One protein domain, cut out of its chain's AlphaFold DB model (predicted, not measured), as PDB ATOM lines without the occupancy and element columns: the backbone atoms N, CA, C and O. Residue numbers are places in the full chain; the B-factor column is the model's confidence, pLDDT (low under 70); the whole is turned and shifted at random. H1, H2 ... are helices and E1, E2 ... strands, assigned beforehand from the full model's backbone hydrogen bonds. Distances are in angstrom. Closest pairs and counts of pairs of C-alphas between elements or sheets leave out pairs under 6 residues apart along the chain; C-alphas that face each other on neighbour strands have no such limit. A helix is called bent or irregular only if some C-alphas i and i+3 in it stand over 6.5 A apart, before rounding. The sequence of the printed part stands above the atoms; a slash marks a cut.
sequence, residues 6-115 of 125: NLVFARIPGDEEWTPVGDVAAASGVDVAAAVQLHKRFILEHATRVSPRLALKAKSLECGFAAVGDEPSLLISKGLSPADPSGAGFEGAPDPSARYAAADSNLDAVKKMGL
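AT A GLANCE: This is residues 6 to 115 of the 125 residues of the protein "Hypothetical protein" of Haptolina ericina (UniProt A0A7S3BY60). A strongly twisted sheet of four strands curls round one kinked helix, H1, and from this body a tail with helix H3 sticks out at residues 100 to 115. The printed part has 110 residues with three named helices and four named strands, in the order E1 E2 H1 H2 E3 E4 H3, of mixed class. The sheet runs E3 E1 E2 E4, antiparallel throughout. The whole is loose, with a radius of gyration of the C-alphas of 16.3 A, and elongated, spanning 54 by 34 by 26 A.

IN THESE COORDINATES: The strands are E1, residues 6 to 11, from C-alpha 6 at (-43.966, -48.515, -8.668); E2, residues 19 to 26, 20.9 A long; E3, residues 62 to 66; and E4, residues 88 to 92. H1, residues 32 to 50, is 22.1 A long and irregular, with C-alphas 38 and 41 7.8 A apart and a kink of 67 degrees near residue 41. H2 is residues 52 to 55. H3, residues 103 to 113, ends with C-alpha 113 at (-41.436, -19.696, 21.022).

HOW THE PARTS SIT: E1 and E2 form a hairpin of antiparallel neighbour strands, with N 8 and O 22 within hydrogen-bond range at 2.9 A; across the antiparallel neighbours E2 and E4, N 25 and O 89 are within hydrogen-bond range at 2.8 A, and across the antiparallel neighbours E3 and E1, N 9 and O 64 are within hydrogen-bond range at 2.8 A. H1 is on one face of the sheet E3 E1 E2 E4, an arrangement of two layers, a sheet with a helix on one of its faces; the C-alphas of Val 21 and Ala 47, the closest of E2 and H1, are 5.5 A apart. E2, H1 H2 and E3 make a split strand-helix-strand unit, two strands running the same way with E1 between them, and a right-handed crossover. H2 touches H1 only at the corner, closest at C-alphas 48 and 55, 4.8 A, and only just grazes the sheet, with 5 pairs of C-alphas within 10 A. H3 is not on the sheet and is apart from H1. O i to N i+4 pairs are within hydrogen-bond range in 11 of 15 for H1 and 6 of 7 for H3; H2 is too short for one.

THE WHOLE: The C-alphas of Gly 14 and Leu 115, the two farthest apart, are 55.6 A apart. Without residues 100 to 115, which stand free, the body has a radius of gyration of 12.7 A. The printed part has no cut; the link E3 to E4 is long. Residues 98 to 115 have pLDDT under 70.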
ATOM      1  N   ASN A   6     -44.267 -47.086  -8.723       95.56
ATOM      2  CA  ASN A   6     -43.966 -48.515  -8.668       95.56
ATOM      3  C   ASN A   6     -43.743 -48.921  -7.218       95.56
ATOM      4  O   ASN A   6     -43.021 -48.237  -6.496       95.56
ATOM      5  N   LEU A   7     -44.341 -50.030  -6.794       97.69
ATOM      6  CA  LEU A   7     -44.194 -50.523  -5.431       97.69
ATOM      7  C   LEU A   7     -42.762 -51.009  -5.217       97.69
ATOM      8  O   LEU A   7     -42.185 -51.652  -6.094       97.69
ATOM      9  N   VAL A   8     -42.203 -50.724  -4.043       98.38
ATOM     10  CA  VAL A   8     -40.886 -51.218  -3.635       98.38
ATOM     11  C   VAL A   8     -40.983 -52.081  -2.392       98.38
ATOM     12  O   VAL A   8     -41.779 -51.842  -1.480       98.38
ATOM     13  N   PHE A   9     -40.131 -53.094  -2.367       98.38
ATOM     14  CA  PHE A   9     -40.169 -54.169  -1.396       98.38
ATOM     15  C   PHE A   9     -38.779 -54.439  -0.837       98.38
ATOM     16  O   PHE A   9     -37.756 -54.134  -1.462       98.38
ATOM     17  N   ALA A  10     -38.750 -55.068   0.333       98.38
ATOM     18  CA  ALA A  10     -37.540 -55.613   0.920       98.38
ATOM     19  C   ALA A  10     -37.770 -57.034   1.428       98.38
ATOM     20  O   ALA A  10     -38.866 -57.373   1.877       98.38
ATOM     21  N   ARG A  11     -36.719 -57.853   1.397       97.69
ATOM     22  CA  ARG A  11     -36.727 -59.189   2.002       97.69
ATOM     23  C   ARG A  11     -35.355 -59.585   2.529       97.69
ATOM     24  O   ARG A  11     -34.340 -58.964   2.205       97.69
ATOM     25  N   ILE A  12     -35.327 -60.643   3.331       97.12
ATOM     26  CA  ILE A  12     -34.090 -61.334   3.701       97.12
ATOM     27  C   ILE A  12     -33.699 -62.260   2.533       97.12
ATOM     28  O   ILE A  12     -34.579 -62.907   1.970       97.12
ATOM     29  N   PRO A  13     -32.415 -62.346   2.138       96.31
ATOM     30  CA  PRO A  13     -31.983 -63.267   1.090       96.31
ATOM     31  C   PRO A  13     -32.386 -64.708   1.407       96.31
ATOM     32  O   PRO A  13     -32.083 -65.210   2.490       96.31
ATOM     33  N   GLY A  14     -33.030 -65.368   0.445       92.94
ATOM     34  CA  GLY A  14     -33.533 -66.735   0.591       92.94
ATOM     35  C   GLY A  14     -34.948 -66.845   1.165       92.94
ATOM     36  O   GLY A  14     -35.518 -67.928   1.089       92.94
ATOM     37  N   ASP A  15     -35.536 -65.756   1.672       93.69
ATOM     38  CA  ASP A  15     -36.957 -65.734   2.021       93.69
ATOM     39  C   ASP A  15     -37.812 -65.564   0.755       93.69
ATOM     40  O   ASP A  15     -37.469 -64.818  -0.167       93.69
ATOM     41  N   GLU A  16     -38.968 -66.223   0.726       92.31
ATOM     42  CA  GLU A  16     -39.959 -66.053  -0.347       92.31
ATOM     43  C   GLU A  16     -40.825 -64.801  -0.140       92.31
ATOM     44  O   GLU A  16     -41.348 -64.231  -1.092       92.31
ATOM     45  N   GLU A  17     -40.942 -64.339   1.105       94.75
ATOM     46  CA  GLU A  17     -41.833 -63.249   1.485       94.75
ATOM     47  C   GLU A  17     -41.208 -61.870   1.230       94.75
ATOM     48  O   GLU A  17     -40.178 -61.504   1.804       94.75
ATOM     49  N   TRP A  18     -41.895 -61.064   0.421       97.31
ATOM     50  CA  TRP A  18     -41.585 -59.656   0.209       97.31
ATOM     51  C   TRP A  18     -42.370 -58.767   1.174       97.31
ATOM     52  O   TRP A  18     -43.594 -58.815   1.235       97.31
ATOM     53  N   THR A  19     -41.669 -57.897   1.899       96.69
ATOM     54  CA  THR A  19     -42.302 -56.857   2.718       96.69
ATOM     55  C   THR A  19     -42.498 -55.594   1.880       96.69
ATOM     56  O   THR A  19     -41.503 -55.087   1.357       96.69
ATOM     57  N   PRO A  20     -43.721 -55.049   1.754       96.81
ATOM     58  CA  PRO A  20     -43.945 -53.764   1.097       96.81
ATOM     59  C   PRO A  20     -43.342 -52.629   1.930       96.81
ATOM     60  O   PRO A  20     -43.560 -52.548   3.138       96.81
ATOM     61  N   VAL A  21     -42.571 -51.753   1.289       97.25
ATOM     62  CA  VAL A  21     -41.815 -50.680   1.962       97.25
ATOM     63  C   VAL A  21     -42.309 -49.293   1.567       97.25
ATOM     64  O   VAL A  21     -42.082 -48.338   2.304       97.25
ATOM     65  N   GLY A  22     -42.986 -49.168   0.430       96.94
ATOM     66  CA  GLY A  22     -43.459 -47.901  -0.112       96.94
ATOM     67  C   GLY A  22     -43.498 -47.970  -1.627       96.94
ATOM     68  O   GLY A  22     -43.717 -49.039  -2.201       96.94
ATOM     69  N   ASP A  23     -43.221 -46.849  -2.274       97.44
ATOM     70  CA  ASP A  23     -43.212 -46.770  -3.723       97.44
ATOM     71  C   ASP A  23     -42.182 -45.755  -4.250       97.44
ATOM     72  O   ASP A  23     -41.720 -44.857  -3.540       97.44
ATOM     73  N   VAL A  24     -41.788 -45.934  -5.509       97.19
ATOM     74  CA  VAL A  24     -40.885 -45.048  -6.239       97.19
ATOM     75  C   VAL A  24     -41.607 -44.469  -7.446       97.19
ATOM     76  O   VAL A  24     -42.147 -45.197  -8.283       97.19
ATOM     77  N   ALA A  25     -41.575 -43.147  -7.550       95.19
ATOM     78  CA  ALA A  25     -42.002 -42.410  -8.723       95.19
ATOM     79  C   ALA A  25     -40.828 -42.260  -9.699       95.19
ATOM     80  O   ALA A  25     -39.727 -41.890  -9.290       95.19
ATOM     81  N   ALA A  26     -41.074 -42.501 -10.985       93.31
ATOM     82  CA  ALA A  26     -40.105 -42.283 -12.059       93.31
ATOM     83  C   ALA A  26     -40.744 -41.436 -13.165       93.31
ATOM     84  O   ALA A  26     -41.823 -41.757 -13.661       93.31
ATOM     85  N   ALA A  27     -40.109 -40.322 -13.525       92.00
ATOM     86  CA  ALA A  27     -40.562 -39.457 -14.607       92.00
ATOM     87  C   ALA A  27     -40.512 -40.181 -15.962       92.00
ATOM     88  O   ALA A  27     -39.811 -41.177 -16.142       92.00
ATOM     89  N   SER A  28     -41.246 -39.661 -16.947       88.06
ATOM     90  CA  SER A  28     -41.246 -40.227 -18.300       88.06
ATOM     91  C   SER A  28     -39.826 -40.300 -18.870       88.06
ATOM     92  O   SER A  28     -39.117 -39.296 -18.895       88.06
ATOM     93  N   GLY A  29     -39.430 -41.476 -19.358       86.56
ATOM     94  CA  GLY A  29     -38.093 -41.728 -19.907       86.56
ATOM     95  C   GLY A  29     -37.030 -42.111 -18.871       86.56
ATOM     96  O   GLY A  29     -35.924 -42.469 -19.266       86.56
ATOM     97  N   VAL A  30     -37.354 -42.087 -17.574       89.69
ATOM     98  CA  VAL A  30     -36.493 -42.630 -16.516       89.69
ATOM     99  C   VAL A  30     -36.809 -44.111 -16.326       89.69
ATOM    100  O   VAL A  30     -37.965 -44.491 -16.149       89.69
ATOM    101  N   ASP A  31     -35.775 -44.949 -16.349       93.44
ATOM    102  CA  ASP A  31     -35.913 -46.366 -16.027       93.44
ATOM    103  C   ASP A  31     -36.250 -46.558 -14.539       93.44
ATOM    104  O   ASP A  31     -35.590 -46.015 -13.648       93.44
ATOM    105  N   VAL A  32     -37.277 -47.364 -14.269       94.62
ATOM    106  CA  VAL A  32     -37.756 -47.643 -12.912       94.62
ATOM    107  C   VAL A  32     -36.680 -48.355 -12.101       94.62
ATOM    108  O   VAL A  32     -36.454 -47.987 -10.950       94.62
ATOM    109  N   ALA A  33     -35.969 -49.325 -12.684       96.38
ATOM    110  CA  ALA A  33     -34.919 -50.038 -11.958       96.38
ATOM    111  C   ALA A  33     -33.784 -49.082 -11.556       96.38
ATOM    112  O   ALA A  33     -33.304 -49.136 -10.422       96.38
ATOM    113  N   ALA A  34     -33.404 -48.154 -12.438       96.12
ATOM    114  CA  ALA A  34     -32.448 -47.095 -12.124       96.12
ATOM    115  C   ALA A  34     -32.939 -46.149 -11.007       96.12
ATOM    116  O   ALA A  34     -32.161 -45.817 -10.109       96.12
ATOM    117  N   ALA A  35     -34.217 -45.757 -11.011       96.31
ATOM    118  CA  ALA A  35     -34.815 -44.929  -9.957       96.31
ATOM    119  C   ALA A  35     -34.847 -45.652  -8.594       96.31
ATOM    120  O   ALA A  35     -34.473 -45.086  -7.566       96.31
ATOM    121  N   VAL A  36     -35.219 -46.935  -8.578       97.50
ATOM    122  CA  VAL A  36     -35.183 -47.768  -7.364       97.50
ATOM    123  C   VAL A  36     -33.741 -47.946  -6.886       97.50
ATOM    124  O   VAL A  36     -33.471 -47.835  -5.691       97.50
ATOM    125  N   GLN A  37     -32.786 -48.151  -7.796       97.69
ATOM    126  CA  GLN A  37     -31.365 -48.251  -7.465       97.69
ATOM    127  C   GLN A  37     -30.816 -46.958  -6.850       97.69
ATOM    128  O   GLN A  37     -30.035 -47.037  -5.898       97.69
ATOM    129  N   LEU A  38     -31.245 -45.788  -7.336       97.06
ATOM    130  CA  LEU A  38     -30.887 -44.489  -6.763       97.06
ATOM    131  C   LEU A  38     -31.343 -44.372  -5.298       97.06
ATOM    132  O   LEU A  38     -30.585 -43.905  -4.447       97.06
ATOM    133  N   HIS A  39     -32.552 -44.844  -4.985       97.44
ATOM    134  CA  HIS A  39     -33.134 -44.770  -3.639       97.44
ATOM    135  C   HIS A  39     -32.944 -46.034  -2.790       97.44
ATOM    136  O   HIS A  39     -33.398 -46.071  -1.646       97.44
ATOM    137  N   LYS A  40     -32.230 -47.052  -3.294       97.69
ATOM    138  CA  LYS A  40     -32.083 -48.373  -2.657       97.69
ATOM    139  C   LYS A  40     -31.697 -48.278  -1.187       97.69
ATOM    140  O   LYS A  40     -32.238 -48.997  -0.354       97.69
ATOM    141  N   ARG A  41     -30.764 -47.383  -0.854       97.00
ATOM    142  CA  ARG A  41     -30.327 -47.186   0.529       97.00
ATOM    143  C   ARG A  41     -31.477 -46.731   1.431       97.00
ATOM    144  O   ARG A  41     -31.680 -47.337   2.475       97.00
ATOM    145  N   PHE A  42     -32.231 -45.712   1.022       97.00
ATOM    146  CA  PHE A  42     -33.356 -45.193   1.805       97.00
ATOM    147  C   PHE A  42     -34.480 -46.216   1.935       97.00
ATOM    148  O   PHE A  42     -35.032 -46.373   3.019       97.00
ATOM    149  N   ILE A  43     -34.752 -46.967   0.865       98.00
ATOM    150  CA  ILE A  43     -35.722 -48.065   0.877       98.00
ATOM    151  C   ILE A  43     -35.323 -49.102   1.935       98.00
ATOM    152  O   ILE A  43     -36.111 -49.428   2.816       98.00
ATOM    153  N   LEU A  44     -34.081 -49.595   1.904       97.75
ATOM    154  CA  LEU A  44     -33.638 -50.644   2.827       97.75
ATOM    155  C   LEU A  44     -33.500 -50.157   4.276       97.75
ATOM    156  O   LEU A  44     -33.807 -50.906   5.202       97.75
ATOM    157  N   GLU A  45     -33.078 -48.908   4.495       95.81
ATOM    158  CA  GLU A  45     -33.066 -48.301   5.832       95.81
ATOM    159  C   GLU A  45     -34.497 -48.181   6.391       95.81
ATOM    160  O   GLU A  45     -34.741 -48.551   7.545       95.81
ATOM    161  N   HIS A  46     -35.458 -47.745   5.568       96.06
ATOM    162  CA  HIS A  46     -36.868 -47.618   5.951       96.06
ATOM    163  C   HIS A  46     -37.550 -48.968   6.193       96.06
ATOM    164  O   HIS A  46     -38.342 -49.102   7.123       96.06
ATOM    165  N   ALA A  47     -37.187 -50.002   5.433       96.56
ATOM    166  CA  ALA A  47     -37.752 -51.343   5.568       96.56
ATOM    167  C   ALA A  47     -37.647 -51.898   6.999       96.56
ATOM    168  O   ALA A  47     -38.575 -52.533   7.496       96.56
ATOM    169  N   THR A  48     -36.543 -51.608   7.698       95.12
ATOM    170  CA  THR A  48     -36.337 -52.038   9.094       95.12
ATOM    171  C   THR A  48     -37.288 -51.374  10.094       95.12
ATOM    172  O   THR A  48     -37.482 -51.897  11.191       95.12
ATOM    173  N   ARG A  49     -37.883 -50.235   9.723       91.75
ATOM    174  CA  ARG A  49     -38.890 -49.517  10.516       91.75
ATOM    175  C   ARG A  49     -40.288 -50.051  10.241       91.75
ATOM    176  O   ARG A  49     -41.040 -50.290  11.177       91.75
ATOM    177  N   VAL A  50     -40.593 -50.301   8.967       92.75
ATOM    178  CA  VAL A  50     -41.865 -50.900   8.537       92.75
ATOM    179  C   VAL A  50     -42.016 -52.320   9.093       92.75
ATOM    180  O   VAL A  50     -43.086 -52.685   9.570       92.75
ATOM    181  N   SER A  51     -40.938 -53.111   9.089       93.19
ATOM    182  CA  SER A  51     -40.923 -54.471   9.634       93.19
ATOM    183  C   SER A  51     -39.679 -54.714  10.498       93.19
ATOM    184  O   SER A  51     -38.589 -54.970   9.972       93.19
ATOM    185  N   PRO A  52     -39.819 -54.713  11.839       90.00
ATOM    186  CA  PRO A  52     -38.708 -54.964  12.761       90.00
ATOM    187  C   PRO A  52     -37.994 -56.309  12.551       90.00
ATOM    188  O   PRO A  52     -36.815 -56.432  12.879       90.00
ATOM    189  N   ARG A  53     -38.663 -57.312  11.958       92.38
ATOM    190  CA  ARG A  53     -38.053 -58.606  11.583       92.38
ATOM    191  C   ARG A  53     -36.855 -58.416  10.650       92.38
ATOM    192  O   ARG A  53     -35.851 -59.114  10.788       92.38
ATOM    193  N   LEU A  54     -36.929 -57.442   9.744       95.00
ATOM    194  CA  LEU A  54     -35.867 -57.157   8.780       95.00
ATOM    195  C   LEU A  54     -34.627 -56.537   9.441       95.00
ATOM    196  O   LEU A  54     -33.519 -56.679   8.921       95.00
ATOM    197  N   ALA A  55     -34.770 -55.909  10.615       93.12
ATOM    198  CA  ALA A  55     -33.653 -55.289  11.332       93.12
ATOM    199  C   ALA A  55     -32.548 -56.299  11.700       93.12
ATOM    200  O   ALA A  55     -31.368 -55.949  11.693       93.12
ATOM    201  N   LEU A  56     -32.905 -57.572  11.922       92.00
ATOM    202  CA  LEU A  56     -31.958 -58.658  12.218       92.00
ATOM    203  C   LEU A  56     -30.945 -58.903  11.088       92.00
ATOM    204  O   LEU A  56     -29.862 -59.441  11.323       92.00
ATOM    205  N   LYS A  57     -31.296 -58.521   9.855       96.31
ATOM    206  CA  LYS A  57     -30.508 -58.731   8.634       96.31
ATOM    207  C   LYS A  57     -30.350 -57.442   7.823       96.31
ATOM    208  O   LYS A  57     -30.104 -57.502   6.625       96.31
ATOM    209  N   ALA A  58     -30.420 -56.277   8.476       94.25
ATOM    210  CA  ALA A  58     -30.440 -54.961   7.825       94.25
ATOM    211  C   ALA A  58     -29.316 -54.736   6.791       94.25
ATOM    212  O   ALA A  58     -29.526 -54.098   5.767       94.25
ATOM    213  N   LYS A  59     -28.119 -55.291   7.034       95.31
ATOM    214  CA  LYS A  59     -26.951 -55.150   6.141       95.31
ATOM    215  C   LYS A  59     -26.988 -56.046   4.899       95.31
ATOM    216  O   LYS A  59     -26.148 -55.879   4.022       95.31
ATOM    217  N   SER A  60     -27.901 -57.010   4.846       96.25
ATOM    218  CA  SER A  60     -27.984 -58.015   3.785       96.25
ATOM    219  C   SER A  60     -29.345 -58.042   3.100       96.25
ATOM    220  O   SER A  60     -29.617 -58.996   2.387       96.25
ATOM    221  N   LEU A  61     -30.217 -57.060   3.334       97.94
ATOM    222  CA  LEU A  61     -31.545 -57.046   2.728       97.94
ATOM    223  C   LEU A  61     -31.468 -56.924   1.201       97.94
ATOM    224  O   LEU A  61     -30.656 -56.176   0.647       97.94
ATOM    225  N   GLU A  62     -32.365 -57.637   0.534       98.12
ATOM    226  CA  GLU A  62     -32.618 -57.508  -0.894       98.12
ATOM    227  C   GLU A  62     -33.709 -56.468  -1.132       98.12
ATOM    228  O   GLU A  62     -34.657 -56.366  -0.357       98.12
ATOM    229  N   CYS A  63     -33.568 -55.696  -2.210       98.31
ATOM    230  CA  CYS A  63     -34.562 -54.720  -2.647       98.31
ATOM    231  C   CYS A  63     -35.250 -55.261  -3.897       98.31
ATOM    232  O   CYS A  63     -34.569 -55.781  -4.781       98.31
ATOM    233  N   GLY A  64     -36.568 -55.134  -3.967       97.94
ATOM    234  CA  GLY A  64     -37.355 -55.498  -5.136       97.94
ATOM    235  C   GLY A  64     -38.353 -54.412  -5.505       97.94
ATOM    236  O   GLY A  64     -38.585 -53.485  -4.728       97.94
ATOM    237  N   PHE A  65     -38.930 -54.522  -6.696       97.94
ATOM    238  CA  PHE A  65     -39.967 -53.613  -7.174       97.94
ATOM    239  C   PHE A  65     -40.970 -54.334  -8.080       97.94
ATOM    240  O   PHE A  65     -40.650 -55.373  -8.661       97.94
ATOM    241  N   ALA A  66     -42.178 -53.783  -8.180       97.12
ATOM    242  CA  ALA A  66     -43.229 -54.247  -9.082       97.12
ATOM    243  C   ALA A  66     -44.143 -53.094  -9.506       97.12
ATOM    244  O   ALA A  66     -44.285 -52.093  -8.794       97.12
ATOM    245  N   ALA A  67     -44.808 -53.265 -10.648       93.75
ATOM    246  CA  ALA A  67     -45.983 -52.468 -10.964       93.75
ATOM    247  C   ALA A  67     -47.139 -52.834 -10.014       93.75
ATOM    248  O   ALA A  67     -47.139 -53.875  -9.355       93.75
ATOM    249  N   VAL A  68     -48.139 -51.959  -9.920       88.31
ATOM    250  CA  VAL A  68     -49.317 -52.218  -9.082       88.31
ATOM    251  C   VAL A  68     -50.075 -53.432  -9.626       88.31
ATOM    252  O   VAL A  68     -50.571 -53.390 -10.748       88.31
ATOM    253  N   GLY A  69     -50.198 -54.476  -8.804       88.12
ATOM    254  CA  GLY A  69     -50.885 -55.725  -9.155       88.12
ATOM    255  C   GLY A  69     -49.967 -56.862  -9.617       88.12
ATOM    256  O   GLY A  69     -50.463 -57.970  -9.790       88.12
ATOM    257  N   ASP A  70     -48.662 -56.608  -9.754       94.25
ATOM    258  CA  ASP A  70     -47.667 -57.605 -10.162       94.25
ATOM    259  C   ASP A  70     -46.851 -58.144  -8.971       94.25
ATOM    260  O   ASP A  70     -46.784 -57.535  -7.899       94.25
ATOM    261  N   GLU A  71     -46.184 -59.282  -9.186       94.06
ATOM    262  CA  GLU A  71     -45.271 -59.891  -8.212       94.06
ATOM    263  C   GLU A  71     -43.912 -59.157  -8.145       94.06
ATOM    264  O   GLU A  71     -43.353 -58.785  -9.187       94.06
ATOM    265  N   PRO A  72     -43.319 -58.979  -6.947       96.44
ATOM    266  CA  PRO A  72     -42.039 -58.294  -6.793       96.44
ATOM    267  C   PRO A  72     -40.877 -59.022  -7.463       96.44
ATOM    268  O   PRO A  72     -40.609 -60.200  -7.219       96.44
ATOM    269  N   SER A  73     -40.111 -58.267  -8.247       95.56
ATOM    270  CA  SER A  73     -38.865 -58.728  -8.854       95.56
ATOM    271  C   SER A  73     -37.657 -58.158  -8.119       95.56
ATOM    272  O   SER A  73     -37.652 -56.998  -7.708       95.56
ATOM    273  N   LEU A  74     -36.604 -58.967  -7.972       97.44
ATOM    274  CA  LEU A  74     -35.341 -58.539  -7.370       97.44
ATOM    275  C   LEU A  74     -34.690 -57.424  -8.205       97.44
ATOM    276  O   LEU A  74     -34.525 -57.555  -9.417       97.44
ATOM    277  N   LEU A  75     -34.238 -56.358  -7.544       97.19
ATOM    278  CA  LEU A  75     -33.464 -55.297  -8.177       97.19
ATOM    279  C   LEU A  75     -32.065 -55.799  -8.560       97.19
ATOM    280  O   LEU A  75     -31.208 -56.028  -7.700       97.19
ATOM    281  N   ILE A  76     -31.804 -55.882  -9.862       95.62
ATOM    282  CA  ILE A  76     -30.488 -56.206 -10.416       95.62
ATOM    283  C   ILE A  76     -29.792 -54.903 -10.813       95.62
ATOM    284  O   ILE A  76     -30.176 -54.248 -11.772       95.62
ATOM    285  N   SER A  77     -28.731 -54.533 -10.093       90.19
ATOM    286  CA  SER A  77     -28.030 -53.258 -10.313       90.19
ATOM    287  C   SER A  77     -27.063 -53.264 -11.502       90.19
ATOM    288  O   SER A  77     -26.550 -52.220 -11.899       90.19
ATOM    289  N   LYS A  78     -26.733 -54.441 -12.042       92.19
ATOM    290  CA  LYS A  78     -25.727 -54.582 -13.098       92.19
ATOM    291  C   LYS A  78     -26.282 -54.073 -14.431       92.19
ATOM    292  O   LYS A  78     -27.265 -54.607 -14.922       92.19
ATOM    293  N   GLY A  79     -25.586 -53.113 -15.040       88.56
ATOM    294  CA  GLY A  79     -25.923 -52.592 -16.371       88.56
ATOM    295  C   GLY A  79     -26.961 -51.469 -16.381       88.56
ATOM    296  O   GLY A  79     -27.320 -51.013 -17.460       88.56
ATOM    297  N   LEU A  80     -27.412 -51.001 -15.213       90.81
ATOM    298  CA  LEU A  80     -28.308 -49.851 -15.124       90.81
ATOM    299  C   LEU A  80     -27.543 -48.551 -15.389       90.81
ATOM    300  O   LEU A  80     -26.485 -48.306 -14.802       90.81
ATOM    301  N   SER A  81     -28.101 -47.696 -16.244       88.25
ATOM    302  CA  SER A  81     -27.661 -46.306 -16.346       88.25
ATOM    303  C   SER A  81     -28.105 -45.532 -15.097       88.25
ATOM    304  O   SER A  81     -29.209 -45.770 -14.610       88.25
ATOM    305  N   PRO A  82     -27.287 -44.614 -14.553       86.62
ATOM    306  CA  PRO A  82     -27.699 -43.796 -13.415       86.62
ATOM    307  C   PRO A  82     -28.950 -42.968 -13.739       86.62
ATOM    308  O   PRO A  82     -28.998 -42.313 -14.780       86.62
ATOM    309  N   ALA A  83     -29.941 -42.977 -12.845       89.12
ATOM    310  CA  ALA A  83     -31.102 -42.098 -12.947       89.12
ATOM    311  C   ALA A  83     -30.756 -40.671 -12.493       89.12
ATOM    312  O   ALA A  83     -29.968 -40.480 -11.563       89.12
ATOM    313  N   ASP A  84     -31.383 -39.676 -13.123       89.50
ATOM    314  CA  ASP A  84     -31.345 -38.286 -12.666       89.50
ATOM    315  C   ASP A  84     -32.194 -38.137 -11.384       89.50
ATOM    316  O   ASP A  84     -33.388 -38.458 -11.414       89.50
ATOM    317  N   PRO A  85     -31.629 -37.636 -10.268       89.44
ATOM    318  CA  PRO A  85     -32.370 -37.426  -9.025       89.44
ATOM    319  C   PRO A  85     -33.580 -36.498  -9.141       89.44
ATOM    320  O   PRO A  85     -34.498 -36.605  -8.339       89.44
ATOM    321  N   SER A  86     -33.606 -35.588 -10.117       90.62
ATOM    322  CA  SER A  86     -34.754 -34.699 -10.343       90.62
ATOM    323  C   SER A  86     -35.965 -35.421 -10.947       90.62
ATOM    324  O   SER A  86     -37.093 -34.941 -10.834       90.62
ATOM    325  N   GLY A  87     -35.741 -36.582 -11.569       90.19
ATOM    326  CA  GLY A  87     -36.763 -37.396 -12.220       90.19
ATOM    327  C   GLY A  87     -37.226 -38.600 -11.400       90.19
ATOM    328  O   GLY A  87     -38.034 -39.379 -11.904       90.19
ATOM    329  N   ALA A  88     -36.730 -38.780 -10.176       93.94
ATOM    330  CA  ALA A  88     -37.047 -39.923  -9.325       93.94
ATOM    331  C   ALA A  88     -37.356 -39.489  -7.886       93.94
ATOM    332  O   ALA A  88     -36.754 -38.557  -7.359       93.94
ATOM    333  N   GLY A  89     -38.302 -40.174  -7.246       95.00
ATOM    334  CA  GLY A  89     -38.638 -39.937  -5.843       95.00
ATOM    335  C   GLY A  89     -39.067 -41.218  -5.144       95.00
ATOM    336  O   GLY A  89     -39.680 -42.080  -5.762       95.00
ATOM    337  N   PHE A  90     -38.756 -41.332  -3.853       96.50
ATOM    338  CA  PHE A  90     -39.184 -42.437  -2.996       96.50
ATOM    339  C   PHE A  90     -40.130 -41.922  -1.911       96.50
ATOM    340  O   PHE A  90     -39.815 -40.948  -1.227       96.50
ATOM    341  N   GLU A  91     -41.257 -42.607  -1.731       95.94
ATOM    342  CA  GLU A  91     -42.205 -42.381  -0.643       95.94
ATOM    343  C   GLU A  91     -42.351 -43.671   0.169       95.94
ATOM    344  O   GLU A  91     -42.705 -44.726  -0.357       95.94
ATOM    345  N   GLY A  92     -42.007 -43.603   1.454       95.06
ATOM    346  CA  GLY A  92     -42.050 -44.753   2.351       95.06
ATOM    347  C   GLY A  92     -43.457 -45.018   2.882       95.06
ATOM    348  O   GLY A  92     -44.189 -44.091   3.221       95.06
ATOM    349  N   ALA A  93     -43.804 -46.293   3.033       93.56
ATOM    350  CA  ALA A  93     -45.011 -46.721   3.724       93.56
ATOM    351  C   ALA A  93     -45.003 -46.241   5.191       93.56
ATOM    352  O   ALA A  93     -43.922 -46.082   5.774       93.56
ATOM    353  N   PRO A  94     -46.175 -46.039   5.820       88.56
ATOM    354  CA  PRO A  94     -46.252 -45.591   7.207       88.56
ATOM    355  C   PRO A  94     -45.450 -46.482   8.165       88.56
ATOM    356  O   PRO A  94     -45.580 -47.705   8.145       88.56
ATOM    357  N   ASP A  95     -44.639 -45.862   9.024       83.25
ATOM    358  CA  ASP A  95     -43.940 -46.549  10.113       83.25
ATOM    359  C   ASP A  95     -44.946 -46.867  11.239       83.25
ATOM    360  O   ASP A  95     -45.419 -45.938  11.906       83.25
ATOM    361  N   PRO A  96     -45.267 -48.152  11.495       77.25
ATOM    362  CA  PRO A  96     -46.260 -48.532  12.498       77.25
ATOM    363  C   PRO A  96     -45.829 -48.180  13.928       77.25
ATOM    364  O   PRO A  96     -46.664 -48.144  14.829       77.25
ATOM    365  N   SER A  97     -44.542 -47.902  14.165       72.69
ATOM    366  CA  SER A  97     -44.044 -47.515  15.484       72.69
ATOM    367  C   SER A  97     -44.376 -46.070  15.868       72.69
ATOM    368  O   SER A  97     -44.195 -45.710  17.032       72.69
ATOM    369  N   ALA A  98     -44.819 -45.237  14.912       65.12
ATOM    370  CA  ALA A  98     -45.146 -43.817  15.087       65.12
ATOM    371  C   ALA A  98     -44.050 -42.970  15.776       65.12
ATOM    372  O   ALA A  98     -44.304 -41.839  16.194       65.12
ATOM    373  N   ARG A  99     -42.808 -43.470  15.870       64.25
ATOM    374  CA  ARG A  99     -41.716 -42.847  16.643       64.25
ATOM    375  C   ARG A  99     -41.371 -41.425  16.201       64.25
ATOM    376  O   ARG A  99     -40.814 -40.668  16.988       64.25
ATOM    377  N   TYR A 100     -41.712 -41.063  14.967       59.22
ATOM    378  CA  TYR A 100     -41.453 -39.747  14.386       59.22
ATOM    379  C   TYR A 100     -42.715 -38.907  14.139       59.22
ATOM    380  O   TYR A 100     -42.587 -37.770  13.700       59.22
ATOM    381  N   ALA A 101     -43.913 -39.393  14.491       58.53
ATOM    382  CA  ALA A 101     -45.139 -38.586  14.426       58.53
ATOM    383  C   ALA A 101     -45.080 -37.356  15.362       58.53
ATOM    384  O   ALA A 101     -45.756 -36.360  15.136       58.53
ATOM    385  N   ALA A 102     -44.223 -37.401  16.389       53.53
ATOM    386  CA  ALA A 102     -43.994 -36.298  17.322       53.53
ATOM    387  C   ALA A 102     -43.038 -35.201  16.798       53.53
ATOM    388  O   ALA A 102     -42.845 -34.188  17.471       53.53
ATOM    389  N   ALA A 103     -42.408 -35.373  15.627       52.94
ATOM    390  CA  ALA A 103     -41.502 -34.358  15.079       52.94
ATOM    391  C   ALA A 103     -42.254 -33.112  14.571       52.94
ATOM    392  O   ALA A 103     -41.745 -32.000  14.725       52.94
ATOM    393  N   ASP A 104     -43.489 -33.270  14.079       50.69
ATOM    394  CA  ASP A 104     -44.361 -32.140  13.714       50.69
ATOM    395  C   ASP A 104     -44.777 -31.314  14.939       50.69
ATOM    396  O   ASP A 104     -44.865 -30.089  14.872       50.69
ATOM    397  N   SER A 105     -44.912 -31.952  16.106       50.41
ATOM    398  CA  SER A 105     -45.205 -31.263  17.372       50.41
ATOM    399  C   SER A 105     -44.110 -30.265  17.761       50.41
ATOM    400  O   SER A 105     -44.371 -29.285  18.460       50.41
ATOM    401  N   ASN A 106     -42.871 -30.510  17.321       50.72
ATOM    402  CA  ASN A 106     -41.731 -29.670  17.662       50.72
ATOM    403  C   ASN A 106     -41.638 -28.431  16.751       50.72
ATOM    404  O   ASN A 106     -41.210 -27.375  17.204       50.72
ATOM    405  N   LEU A 107     -42.110 -28.507  15.500       54.75
ATOM    406  CA  LEU A 107     -42.219 -27.346  14.602       54.75
ATOM    407  C   LEU A 107     -43.262 -26.332  15.096       54.75
ATOM    408  O   LEU A 107     -43.013 -25.123  15.049       54.75
ATOM    409  N   ASP A 108     -44.384 -26.806  15.641       55.97
ATOM    410  CA  ASP A 108     -45.370 -25.939  16.296       55.97
ATOM    411  C   ASP A 108     -44.832 -25.328  17.597       55.97
ATOM    412  O   ASP A 108     -45.076 -24.152  17.872       55.97
ATOM    413  N   ALA A 109     -44.039 -26.075  18.373       55.78
ATOM    414  CA  ALA A 109     -43.391 -25.553  19.577       55.78
ATOM    415  C   ALA A 109     -42.357 -24.454  19.260       55.78
ATOM    416  O   ALA A 109     -42.317 -23.429  19.942       55.78
ATOM    417  N   VAL A 110     -41.570 -24.623  18.192       58.44
ATOM    418  CA  VAL A 110     -40.590 -23.621  17.738       58.44
ATOM    419  C   VAL A 110     -41.291 -22.366  17.199       58.44
ATOM    420  O   VAL A 110     -40.885 -21.253  17.537       58.44
ATOM    421  N   LYS A 111     -42.403 -22.504  16.459       55.78
ATOM    422  CA  LYS A 111     -43.241 -21.355  16.054       55.78
ATOM    423  C   LYS A 111     -43.845 -20.613  17.247       55.78
ATOM    424  O   LYS A 111     -43.934 -19.389  17.218       55.78
ATOM    425  N   LYS A 112     -44.240 -21.329  18.303       53.47
ATOM    426  CA  LYS A 112     -44.830 -20.732  19.511       53.47
ATOM    427  C   LYS A 112     -43.803 -19.990  20.375       53.47
ATOM    428  O   LYS A 112     -44.170 -19.024  21.033       53.47
ATOM    429  N   MET A 113     -42.533 -20.404  20.345       55.38
ATOM    430  CA  MET A 113     -41.436 -19.696  21.022       55.38
ATOM    431  C   MET A 113     -40.939 -18.466  20.245       55.38
ATOM    432  O   MET A 113     -40.563 -17.482  20.869       55.38
ATOM    433  N   GLY A 114     -41.005 -18.468  18.907       50.22
ATOM    434  CA  GLY A 114     -40.601 -17.324  18.073       50.22
ATOM    435  C   GLY A 114     -41.587 -16.145  18.025       50.22
ATOM    436  O   GLY A 114     -41.276 -15.125  17.424       50.22
ATOM    437  N   LEU A 115     -42.770 -16.266  18.637       54.44
ATOM    438  CA  LEU A 115     -43.801 -15.213  18.688       54.44
ATOM    439  C   LEU A 115     -43.877 -14.492  20.049       54.44
ATOM    440  O   LEU A 115     -44.734 -13.632  20.235       54.44
TER     441      LEU A 115